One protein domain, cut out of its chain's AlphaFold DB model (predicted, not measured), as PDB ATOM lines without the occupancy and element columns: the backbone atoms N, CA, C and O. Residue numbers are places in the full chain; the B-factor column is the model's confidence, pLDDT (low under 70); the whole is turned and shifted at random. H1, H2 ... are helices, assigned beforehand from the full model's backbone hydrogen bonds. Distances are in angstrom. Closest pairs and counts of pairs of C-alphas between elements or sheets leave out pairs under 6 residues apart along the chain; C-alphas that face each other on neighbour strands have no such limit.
ATOM      1  N   GLU A   2      22.120  19.420 -54.602       44.91
ATOM      2  CA  GLU A   2      22.873  20.611 -55.014       44.91
ATOM      3  C   GLU A   2      23.394  21.278 -53.734       44.91
ATOM      4  O   GLU A   2      22.600  21.476 -52.807       44.91
ATOM      5  N   ASP A   3      24.711  21.480 -53.618       55.34
ATOM      6  CA  ASP A   3      25.319  21.967 -52.379       55.34
ATOM      7  C   ASP A   3      24.718  23.344 -52.074       55.34
ATOM      8  O   ASP A   3      24.801  24.270 -52.881       55.34
ATOM      9  N   LEU A   4      24.052  23.477 -50.923       57.06
ATOM     10  CA  LEU A   4      23.448  24.739 -50.490       57.06
ATOM     11  C   LEU A   4      24.488  25.869 -50.482       57.06
ATOM     12  O   LEU A   4      24.126  27.030 -50.663       57.06
ATOM     13  N   LYS A   5      25.776  25.537 -50.339       57.72
ATOM     14  CA  LYS A   5      26.873  26.492 -50.489       57.72
ATOM     15  C   LYS A   5      26.861  27.192 -51.842       57.72
ATOM     16  O   LYS A   5      26.909  28.413 -51.855       57.72
ATOM     17  N   ASP A   6      26.700  26.471 -52.945       61.41
ATOM     18  CA  ASP A   6      26.782  27.052 -54.291       61.41
ATOM     19  C   ASP A   6      25.584  27.964 -54.613       61.41
ATOM     20  O   ASP A   6      25.681  28.855 -55.456       61.41
ATOM     21  N   LYS A   7      24.457  27.787 -53.908       62.91
ATOM     22  CA  LYS A   7      23.264  28.638 -54.057       62.91
ATOM     23  C   LYS A   7      23.343  29.962 -53.306       62.91
ATOM     24  O   LYS A   7      22.741  30.936 -53.749       62.91
ATOM     25  N   PHE A   8      24.034  29.998 -52.168       62.72
ATOM     26  CA  PHE A   8      24.042  31.165 -51.275       62.72
ATOM     27  C   PHE A   8      25.401  31.864 -51.191       62.72
ATOM     28  O   PHE A   8      25.452  33.055 -50.884       62.72
ATOM     29  N   ILE A   9      26.492  31.157 -51.487       68.38
ATOM     30  CA  ILE A   9      27.860  31.677 -51.493       68.38
ATOM     31  C   ILE A   9      28.246  31.941 -52.946       68.38
ATOM     32  O   ILE A   9      28.800  31.091 -53.637       68.38
ATOM     33  N   THR A  10      27.929  33.141 -53.418       70.81
ATOM     34  CA  THR A  10      28.371  33.627 -54.725       70.81
ATOM     35  C   THR A  10      29.526  34.607 -54.539       70.81
ATOM     36  O   THR A  10      29.769  35.114 -53.441       70.81
ATOM     37  N   ARG A  11      30.219  34.943 -55.634       69.44
ATOM     38  CA  ARG A  11      31.216  36.028 -55.632       69.44
ATOM     39  C   ARG A  11      30.637  37.391 -55.234       69.44
ATOM     40  O   ARG A  11      31.407  38.276 -54.891       69.44
ATOM     41  N   GLU A  12      29.316  37.567 -55.277       75.69
ATOM     42  CA  GLU A  12      28.662  38.822 -54.906       75.69
ATOM     43  C   GLU A  12      28.165  38.822 -53.453       75.69
ATOM     44  O   GLU A  12      28.327  39.814 -52.743       75.69
ATOM     45  N   THR A  13      27.573  37.719 -52.984       77.38
ATOM     46  CA  THR A  13      26.999  37.645 -51.631       77.38
ATOM     47  C   THR A  13      28.064  37.437 -50.561       77.38
ATOM     48  O   THR A  13      27.953  38.002 -49.473       77.38
ATOM     49  N   TYR A  14      29.117  36.677 -50.872       77.38
ATOM     50  CA  TYR A  14      30.152  36.328 -49.904       77.38
ATOM     51  C   TYR A  14      30.928  37.544 -49.372       77.38
ATOM     52  O   TYR A  14      31.017  37.677 -48.150       77.38
ATOM     53  N   PRO A  15      31.405  38.488 -50.213       79.81
ATOM     54  CA  PRO A  15      32.069  39.689 -49.713       79.81
ATOM     55  C   PRO A  15      31.189  40.529 -48.787       79.81
ATOM     56  O   PRO A  15      31.672  40.965 -47.752       79.81
ATOM     57  N   ARG A  16      29.892  40.691 -49.096       83.12
ATOM     58  CA  ARG A  16      28.972  41.488 -48.262       83.12
ATOM     59  C   ARG A  16      28.758  40.882 -46.878       83.12
ATOM     60  O   ARG A  16      28.691  41.612 -45.897       83.12
ATOM     61  N   MET A  17      28.644  39.555 -46.798       83.62
ATOM     62  CA  MET A  17      28.538  38.864 -45.509       83.62
ATOM     63  C   MET A  17      29.812  39.040 -44.685       83.62
ATOM     64  O   MET A  17      29.741  39.294 -43.490       83.62
ATOM     65  N   VAL A  18      30.974  38.922 -45.333       85.62
ATOM     66  CA  VAL A  18      32.269  39.120 -44.677       85.62
ATOM     67  C   VAL A  18      32.434  40.570 -44.211       85.62
ATOM     68  O   VAL A  18      32.902  40.782 -43.099       85.62
ATOM     69  N   ASP A  19      32.002  41.553 -45.002       87.81
ATOM     70  CA  ASP A  19      32.054  42.970 -44.627       87.81
ATOM     71  C   ASP A  19      31.214  43.280 -43.391       87.81
ATOM     72  O   ASP A  19      31.724  43.917 -42.474       87.81
ATOM     73  N   ALA A  20      29.984  42.764 -43.312       89.75
ATOM     74  CA  ALA A  20      29.136  42.949 -42.134       89.75
ATOM     75  C   ALA A  20      29.806  42.414 -40.851       89.75
ATOM     76  O   ALA A  20      29.838  43.094 -39.829       89.75
ATOM     77  N   GLU A  21      30.419  41.228 -40.919       91.44
ATOM     78  CA  GLU A  21      31.157  40.646 -39.788       91.44
ATOM     79  C   GLU A  21      32.406  41.469 -39.421       91.44
ATOM     80  O   GLU A  21      32.739  41.622 -38.243       91.44
ATOM     81  N   ILE A  22      33.114  42.014 -40.416       92.56
ATOM     82  CA  ILE A  22      34.282  42.874 -40.189       92.56
ATOM     83  C   ILE A  22      33.861  44.189 -39.533       92.56
ATOM     84  O   ILE A  22      34.537  44.632 -38.605       92.56
ATOM     85  N   GLU A  23      32.777  44.812 -39.991       94.31
ATOM     86  CA  GLU A  23      32.235  46.052 -39.429       94.31
ATOM     87  C   GLU A  23      31.803  45.857 -37.971       94.31
ATOM     88  O   GLU A  23      32.203  46.634 -37.096       94.31
ATOM     89  N   ASP A  24      31.085  44.769 -37.682       94.56
ATOM     90  CA  ASP A  24      30.703  44.398 -36.320       94.56
ATOM     91  C   ASP A  24      31.941  44.198 -35.439       94.56
ATOM     92  O   ASP A  24      32.032  44.758 -34.338       94.56
ATOM     93  N   TYR A  25      32.945  43.471 -35.932       93.38
ATOM     94  CA  TYR A  25      34.184  43.247 -35.193       93.38
ATOM     95  C   TYR A  25      34.989  44.540 -34.981       93.38
ATOM     96  O   TYR A  25      35.502  44.783 -33.883       93.38
ATOM     97  N   ALA A  26      35.049  45.419 -35.982       95.19
ATOM     98  CA  ALA A  26      35.683  46.730 -35.884       95.19
ATOM     99  C   ALA A  26      34.980  47.630 -34.853       95.19
ATOM    100  O   ALA A  26      35.642  48.342 -34.092       95.19
ATOM    101  N   SER A  27      33.647  47.555 -34.752       95.56
ATOM    102  CA  SER A  27      32.865  48.298 -33.752       95.56
ATOM    103  C   SER A  27      33.208  47.892 -32.312       95.56
ATOM    104  O   SER A  27      33.143  48.703 -31.383       95.56
ATOM    105  N   ILE A  28      33.605  46.632 -32.112       94.69
ATOM    106  CA  ILE A  28      34.061  46.121 -30.819       94.69
ATOM    107  C   ILE A  28      35.500  46.565 -30.577       94.69
ATOM    108  O   ILE A  28      35.788  47.141 -29.529       94.69
ATOM    109  N   LEU A  29      36.397  46.319 -31.537       92.81
ATOM    110  CA  LEU A  29      37.823  46.589 -31.371       92.81
ATOM    111  C   LEU A  29      38.135  48.074 -31.200       92.81
ATOM    112  O   LEU A  29      38.957  48.398 -30.347       92.81
ATOM    113  N   SER A  30      37.457  48.964 -31.929       94.50
ATOM    114  CA  SER A  30      37.670  50.423 -31.875       94.50
ATOM    115  C   SER A  30      37.504  51.027 -30.474       94.50
ATOM    116  O   SER A  30      38.066  52.076 -30.179       94.50
ATOM    117  N   LYS A  31      36.802  50.340 -29.562       95.12
ATOM    118  CA  LYS A  31      36.667  50.737 -28.149       95.12
ATOM    119  C   LYS A  31      37.944  50.520 -27.328       95.12
ATOM    120  O   LYS A  31      38.064  51.073 -26.237       95.12
ATOM    121  N   TYR A  32      38.868  49.701 -27.825       92.56
ATOM    122  CA  TYR A  32      40.057  49.230 -27.108       92.56
ATOM    123  C   TYR A  32      41.368  49.522 -27.845       92.56
ATOM    124  O   TYR A  32      42.432  49.108 -27.388       92.56
ATOM    125  N   THR A  33      41.308  50.185 -28.996       92.31
ATOM    126  CA  THR A  33      42.467  50.407 -29.857       92.31
ATOM    127  C   THR A  33      42.419  51.787 -30.488       92.31
ATOM    128  O   THR A  33      41.342  52.318 -30.759       92.31
ATOM    129  N   LYS A  34      43.599  52.360 -30.718       92.75
ATOM    130  CA  LYS A  34      43.781  53.577 -31.501       92.75
ATOM    131  C   LYS A  34      44.874  53.352 -32.543       92.75
ATOM    132  O   LYS A  34      45.879  52.723 -32.200       92.75
ATOM    133  N   PRO A  35      44.746  53.919 -33.752       90.50
ATOM    134  CA  PRO A  35      45.752  53.819 -34.807       90.50
ATOM    135  C   PRO A  35      47.195  54.039 -34.359       90.50
ATOM    136  O   PRO A  35      48.080  53.251 -34.679       90.50
ATOM    137  N   GLU A  36      47.436  55.087 -33.579       91.06
ATOM    138  CA  GLU A  36      48.765  55.512 -33.151       91.06
ATOM    139  C   GLU A  36      49.407  54.607 -32.087       91.06
ATOM    140  O   GLU A  36      50.611  54.694 -31.846       91.06
ATOM    141  N   GLU A  37      48.626  53.730 -31.450       90.75
ATOM    142  CA  GLU A  37      49.104  52.811 -30.412       90.75
ATOM    143  C   GLU A  37      49.586  51.470 -31.002       90.75
ATOM    144  O   GLU A  37      50.220  50.675 -30.303       90.75
ATOM    145  N   TRP A  38      49.323  51.216 -32.290       92.44
ATOM    146  CA  TRP A  38      49.588  49.939 -32.949       92.44
ATOM    147  C   TRP A  38      50.554  50.104 -34.121       92.44
ATOM    148  O   TRP A  38      50.332  50.882 -35.042       92.44
ATOM    149  N   LEU A  39      51.623  49.303 -34.133       93.69
ATOM    150  CA  LEU A  39      52.561  49.285 -35.262       93.69
ATOM    151  C   LEU A  39      51.902  48.741 -36.539       93.69
ATOM    152  O   LEU A  39      52.209  49.200 -37.638       93.69
ATOM    153  N   GLY A  40      50.995  47.774 -36.386       94.31
ATOM    154  CA  GLY A  40      50.213  47.179 -37.462       94.31
ATOM    155  C   GLY A  40      49.825  45.730 -37.175       94.31
ATOM    156  O   GLY A  40      50.168  45.177 -36.127       94.31
ATOM    157  N   HIS A  41      49.119  45.118 -38.123       94.31
ATOM    158  CA  HIS A  41      48.612  43.748 -38.036       94.31
ATOM    159  C   HIS A  41      49.210  42.884 -39.140       94.31
ATOM    160  O   HIS A  41      49.293  43.315 -40.289       94.31
ATOM    161  N   ILE A  42      49.602  41.656 -38.799       93.75
ATOM    162  CA  ILE A  42      50.042  40.654 -39.776       93.75
ATOM    163  C   ILE A  42      48.903  39.690 -40.107       93.75
ATOM    164  O   ILE A  42      48.147  39.283 -39.224       93.75
ATOM    165  N   SER A  43      48.798  39.311 -41.377       90.25
ATOM    166  CA  SER A  43      47.781  38.390 -41.881       90.25
ATOM    167  C   SER A  43      48.077  36.941 -41.533       90.25
ATOM    168  O   SER A  43      49.220  36.551 -41.316       90.25
ATOM    169  N   GLY A  44      47.017  36.138 -41.493       85.06
ATOM    170  CA  GLY A  44      47.096  34.701 -41.293       85.06
ATOM    171  C   GLY A  44      47.168  33.908 -42.597       85.06
ATOM    172  O   GLY A  44      47.077  34.438 -43.696       85.06
ATOM    173  N   ASN A  45      47.240  32.586 -42.475       77.81
ATOM    174  CA  ASN A  45      47.122  31.654 -43.600       77.81
ATOM    175  C   ASN A  45      45.660  31.306 -43.946       77.81
ATOM    176  O   ASN A  45      45.400  30.743 -45.001       77.81
ATOM    177  N   HIS A  46      44.713  31.600 -43.053       70.31
ATOM    178  CA  HIS A  46      43.286  31.325 -43.251       70.31
ATOM    179  C   HIS A  46      42.566  32.334 -44.168       70.31
ATOM    180  O   HIS A  46      41.725  31.890 -44.948       70.31
ATOM    181  N   PRO A  47      42.914  33.638 -44.161       63.28
ATOM    182  CA  PRO A  47      42.410  34.604 -45.137       63.28
ATOM    183  C   PRO A  47      42.685  34.239 -46.599       63.28
ATOM    184  O   PRO A  47      41.940  34.681 -47.461       63.28
ATOM    185  N   LEU A  48      43.686  33.399 -46.900       64.00
ATOM    186  CA  LEU A  48      44.043  33.052 -48.283       64.00
ATOM    187  C   LEU A  48      42.865  32.462 -49.077       64.00
ATOM    188  O   LEU A  48      42.677  32.811 -50.237       64.00
ATOM    189  N   VAL A  49      42.007  31.661 -48.443       67.19
ATOM    190  CA  VAL A  49      40.799  31.129 -49.102       67.19
ATOM    191  C   VAL A  49      39.803  32.249 -49.427       67.19
ATOM    192  O   VAL A  49      39.130  32.207 -50.445       67.19
ATOM    193  N   MET A  50      39.722  33.282 -48.589       73.06
ATOM    194  CA  MET A  50      38.855  34.442 -48.824       73.06
ATOM    195  C   MET A  50      39.444  35.376 -49.887       73.06
ATOM    196  O   MET A  50      38.695  35.965 -50.669       73.06
ATOM    197  N   THR A  51      40.777  35.439 -49.997       71.69
ATOM    198  CA  THR A  51      41.436  36.204 -51.063       71.69
ATOM    199  C   THR A  51      41.149  35.637 -52.455       71.69
ATOM    200  O   THR A  51      41.101  36.406 -53.410       71.69
ATOM    201  N   GLU A  52      40.835  34.340 -52.583       74.00
ATOM    202  CA  GLU A  52      40.344  33.748 -53.843       74.00
ATOM    203  C   GLU A  52      38.998  34.351 -54.293       74.00
ATOM    204  O   GLU A  52      38.686  34.383 -55.486       74.00
ATOM    205  N   TYR A  53      38.223  34.883 -53.343       74.56
ATOM    206  CA  TYR A  53      36.990  35.639 -53.577       74.56
ATOM    207  C   TYR A  53      37.220  37.162 -53.590       74.56
ATOM    208  O   TYR A  53      36.256  37.924 -53.585       74.56
ATOM    209  N   GLY A  54      38.478  37.619 -53.627       75.19
ATOM    210  CA  GLY A  54      38.840  39.039 -53.683       75.19
ATOM    211  C   GLY A  54      38.690  39.784 -52.353       75.19
ATOM    212  O   GLY A  54      38.537  41.007 -52.349       75.19
ATOM    213  N   VAL A  55      38.697  39.065 -51.225       80.69
ATOM    214  CA  VAL A  55      38.504  39.646 -49.891       80.69
ATOM    215  C   VAL A  55      39.644  39.237 -48.963       80.69
ATOM    216  O   VAL A  55      39.790  38.059 -48.650       80.69
ATOM    217  N   ASP A  56      40.418  40.208 -48.472       87.81
ATOM    218  CA  ASP A  56      41.251  40.035 -47.279       87.81
ATOM    219  C   ASP A  56      40.544  40.704 -46.085       87.81
ATOM    220  O   ASP A  56      40.500  41.936 -45.999       87.81
ATOM    221  N   PRO A  57      39.967  39.917 -45.158       89.44
ATOM    222  CA  PRO A  57      39.260  40.470 -44.011       89.44
ATOM    223  C   PRO A  57      40.140  41.311 -43.095       89.44
ATOM    224  O   PRO A  57      39.658  42.271 -42.502       89.44
ATOM    225  N   LEU A  58      41.421  40.951 -42.951       91.94
ATOM    226  CA  LEU A  58      42.308  41.681 -42.057       91.94
ATOM    227  C   LEU A  58      42.709  43.020 -42.668       91.94
ATOM    228  O   LEU A  58      42.752  44.015 -41.949       91.94
ATOM    229  N   GLU A  59      42.987  43.053 -43.969       92.25
ATOM    230  CA  GLU A  59      43.258  44.309 -44.675       92.25
ATOM    231  C   GLU A  59      42.071  45.272 -44.540       92.25
ATOM    232  O   GLU A  59      42.249  46.411 -44.109       92.25
ATOM    233  N   ARG A  60      40.845  44.796 -44.798       91.62
ATOM    234  CA  ARG A  60      39.618  45.596 -44.639       91.62
ATOM    235  C   ARG A  60      39.407  46.062 -43.200       91.62
ATOM    236  O   ARG A  60      39.118  47.235 -42.974       91.62
ATOM    237  N   LEU A  61      39.621  45.176 -42.224       94.00
ATOM    238  CA  LEU A  61      39.572  45.533 -40.807       94.00
ATOM    239  C   LEU A  61      40.580  46.641 -40.472       94.00
ATOM    240  O   LEU A  61      40.247  47.576 -39.748       94.00
ATOM    241  N   CYS A  62      41.800  46.560 -41.007       95.25
ATOM    242  CA  CYS A  62      42.824  47.578 -40.789       95.25
ATOM    243  C   CYS A  62      42.422  48.922 -41.401       95.25
ATOM    244  O   CYS A  62      42.600  49.943 -40.744       95.25
ATOM    245  N   VAL A  63      41.821  48.927 -42.595       94.88
ATOM    246  CA  VAL A  63      41.286  50.148 -43.221       94.88
ATOM    247  C   VAL A  63      40.227  50.806 -42.333       94.88
ATOM    248  O   VAL A  63      40.329  52.001 -42.066       94.88
ATOM    249  N   ILE A  64      39.255  50.041 -41.824       95.12
ATOM    250  CA  ILE A  64      38.185  50.576 -40.961       95.12
ATOM    251  C   ILE A  64      38.751  51.118 -39.645       95.12
ATOM    252  O   ILE A  64      38.341  52.180 -39.182       95.12
ATOM    253  N   LEU A  65      39.707  50.406 -39.045       95.50
ATOM    254  CA  LEU A  65      40.336  50.818 -37.790       95.50
ATOM    255  C   LEU A  65      41.397  51.915 -37.970       95.50
ATOM    256  O   LEU A  65      41.897  52.417 -36.972       95.50
ATOM    257  N   GLY A  66      41.773  52.279 -39.201       95.62
ATOM    258  CA  GLY A  66      42.889  53.191 -39.476       95.62
ATOM    259  C   GLY A  66      44.265  52.615 -39.112       95.62
ATOM    260  O   GLY A  66      45.211  53.364 -38.887       95.62
ATOM    261  N   HIS A  67      44.385  51.293 -39.008       96.06
ATOM    262  CA  HIS A  67      45.617  50.593 -38.650       96.06
ATOM    263  C   HIS A  67      46.453  50.233 -39.882       96.06
ATOM    264  O   HIS A  67      45.941  50.092 -40.990       96.06
ATOM    265  N   ASN A  68      47.745  49.973 -39.675       95.81
ATOM    266  CA  ASN A  68      48.604  49.453 -40.738       95.81
ATOM    267  C   ASN A  68      48.357  47.955 -40.971       95.81
ATOM    268  O   ASN A  68      48.510  47.145 -40.052       95.81
ATOM    269  N   TYR A  69      48.067  47.577 -42.215       95.50
ATOM    270  CA  TYR A  69      48.136  46.191 -42.673       95.50
ATOM    271  C   TYR A  69      49.568  45.870 -43.116       95.50
ATOM    272  O   TYR A  69      50.100  46.488 -44.036       95.50
ATOM    273  N   LEU A  70      50.214  44.919 -42.443       95.75
ATOM    274  CA  LEU A  70      51.624  44.576 -42.657       95.75
ATOM    275  C   LEU A  70      51.813  43.345 -43.559       95.75
ATOM    276  O   LEU A  70      52.939  42.892 -43.753       95.75
ATOM    277  N   GLY A  71      50.727  42.781 -44.095       93.06
ATOM    278  CA  GLY A  71      50.771  41.550 -44.882       93.06
ATOM    279  C   GLY A  71      51.137  40.317 -44.050       93.06
ATOM    280  O   GLY A  71      50.967  40.283 -42.835       93.06
TER     281      GLY A  71
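AT A GLANCE: This is residues 2 to 71 of the 220 residues of an uncharacterized protein of viral metagenome (UniProt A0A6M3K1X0). Look first for one long helix, H2, running roughly lengthwise through the model, with the shorter H4 packed on it at a steep angle; a long loop, residues 30 to 46, swings out past the end of H2 and folds back to the small helix H3, near the start of H4. At the other end residues 2 to 8, of which 4 to 8 belong to the small helix H1, stick out free and add to the length. You will find 70 printed residues with four named helices, in the order H1, H2, H3, H4, and no named strand; the class is all helix. The whole is only just loose, close to compact, with a radius of gyration of the C-alphas of 13.8 A, and it spans 48 by 22 by 14 A.

HOW THE PARTS SIT: Begin at H2, residues 13 to 29, and look across to H4, residues 57 to 65: the two touch, and their closest C-alphas are those of Ile 22 and Leu 61, 6.0 A apart. H2 and H4 run the same way at a steep tilt of 46 degrees, with their centres 9.6 A apart. Next find H3, residues 47 to 51, which only just touches H4, with 3 pairs of C-alphas within 8 A; the closest are those of Pro 47 and Pro 57, 6.8 A apart. H3 is apart from H2. H1, residues 4 to 8, and H2 meet only through their link, and H1 is apart from H3 and from H4. In the backbone of H1, H2, H3 and H4, every O i to N i+4 pair is within hydrogen-bond range.

IN THESE COORDINATES: Find C-alpha 13 at (26.999, 37.645, -51.631); from there H2 runs 24.6 A to C-alpha 29 at (37.823, 46.589, -31.371). H4 runs 12.1 A from Pro 57 to Leu 65, whose C-alpha is at (40.336, 50.818, -37.790). H3, from Pro 47 to Thr 51, and H1, from Leu 4 to Phe 8, have five residues each, and their first to last C-alphas are 6.2 A apart in H3 and 6.5 A in H1. Look for the start of H1 at C-alpha 4, (23.448, 24.739, -50.490).

THE WHOLE: The two C-alphas farthest apart are those of Glu 2 and Glu 36, at 48.6 A. The printed part runs from residue 2 to residue 71 and has no cut. The link from H2 to H3 is long, with 17 residues, while the links from H1 to H2 and from H3 to H4 are tight. In the B-factor column the mean pLDDT of the printed part is 83.9; look for values under 70 at residues 2 to 9, residue 11 and residues 47 to 49.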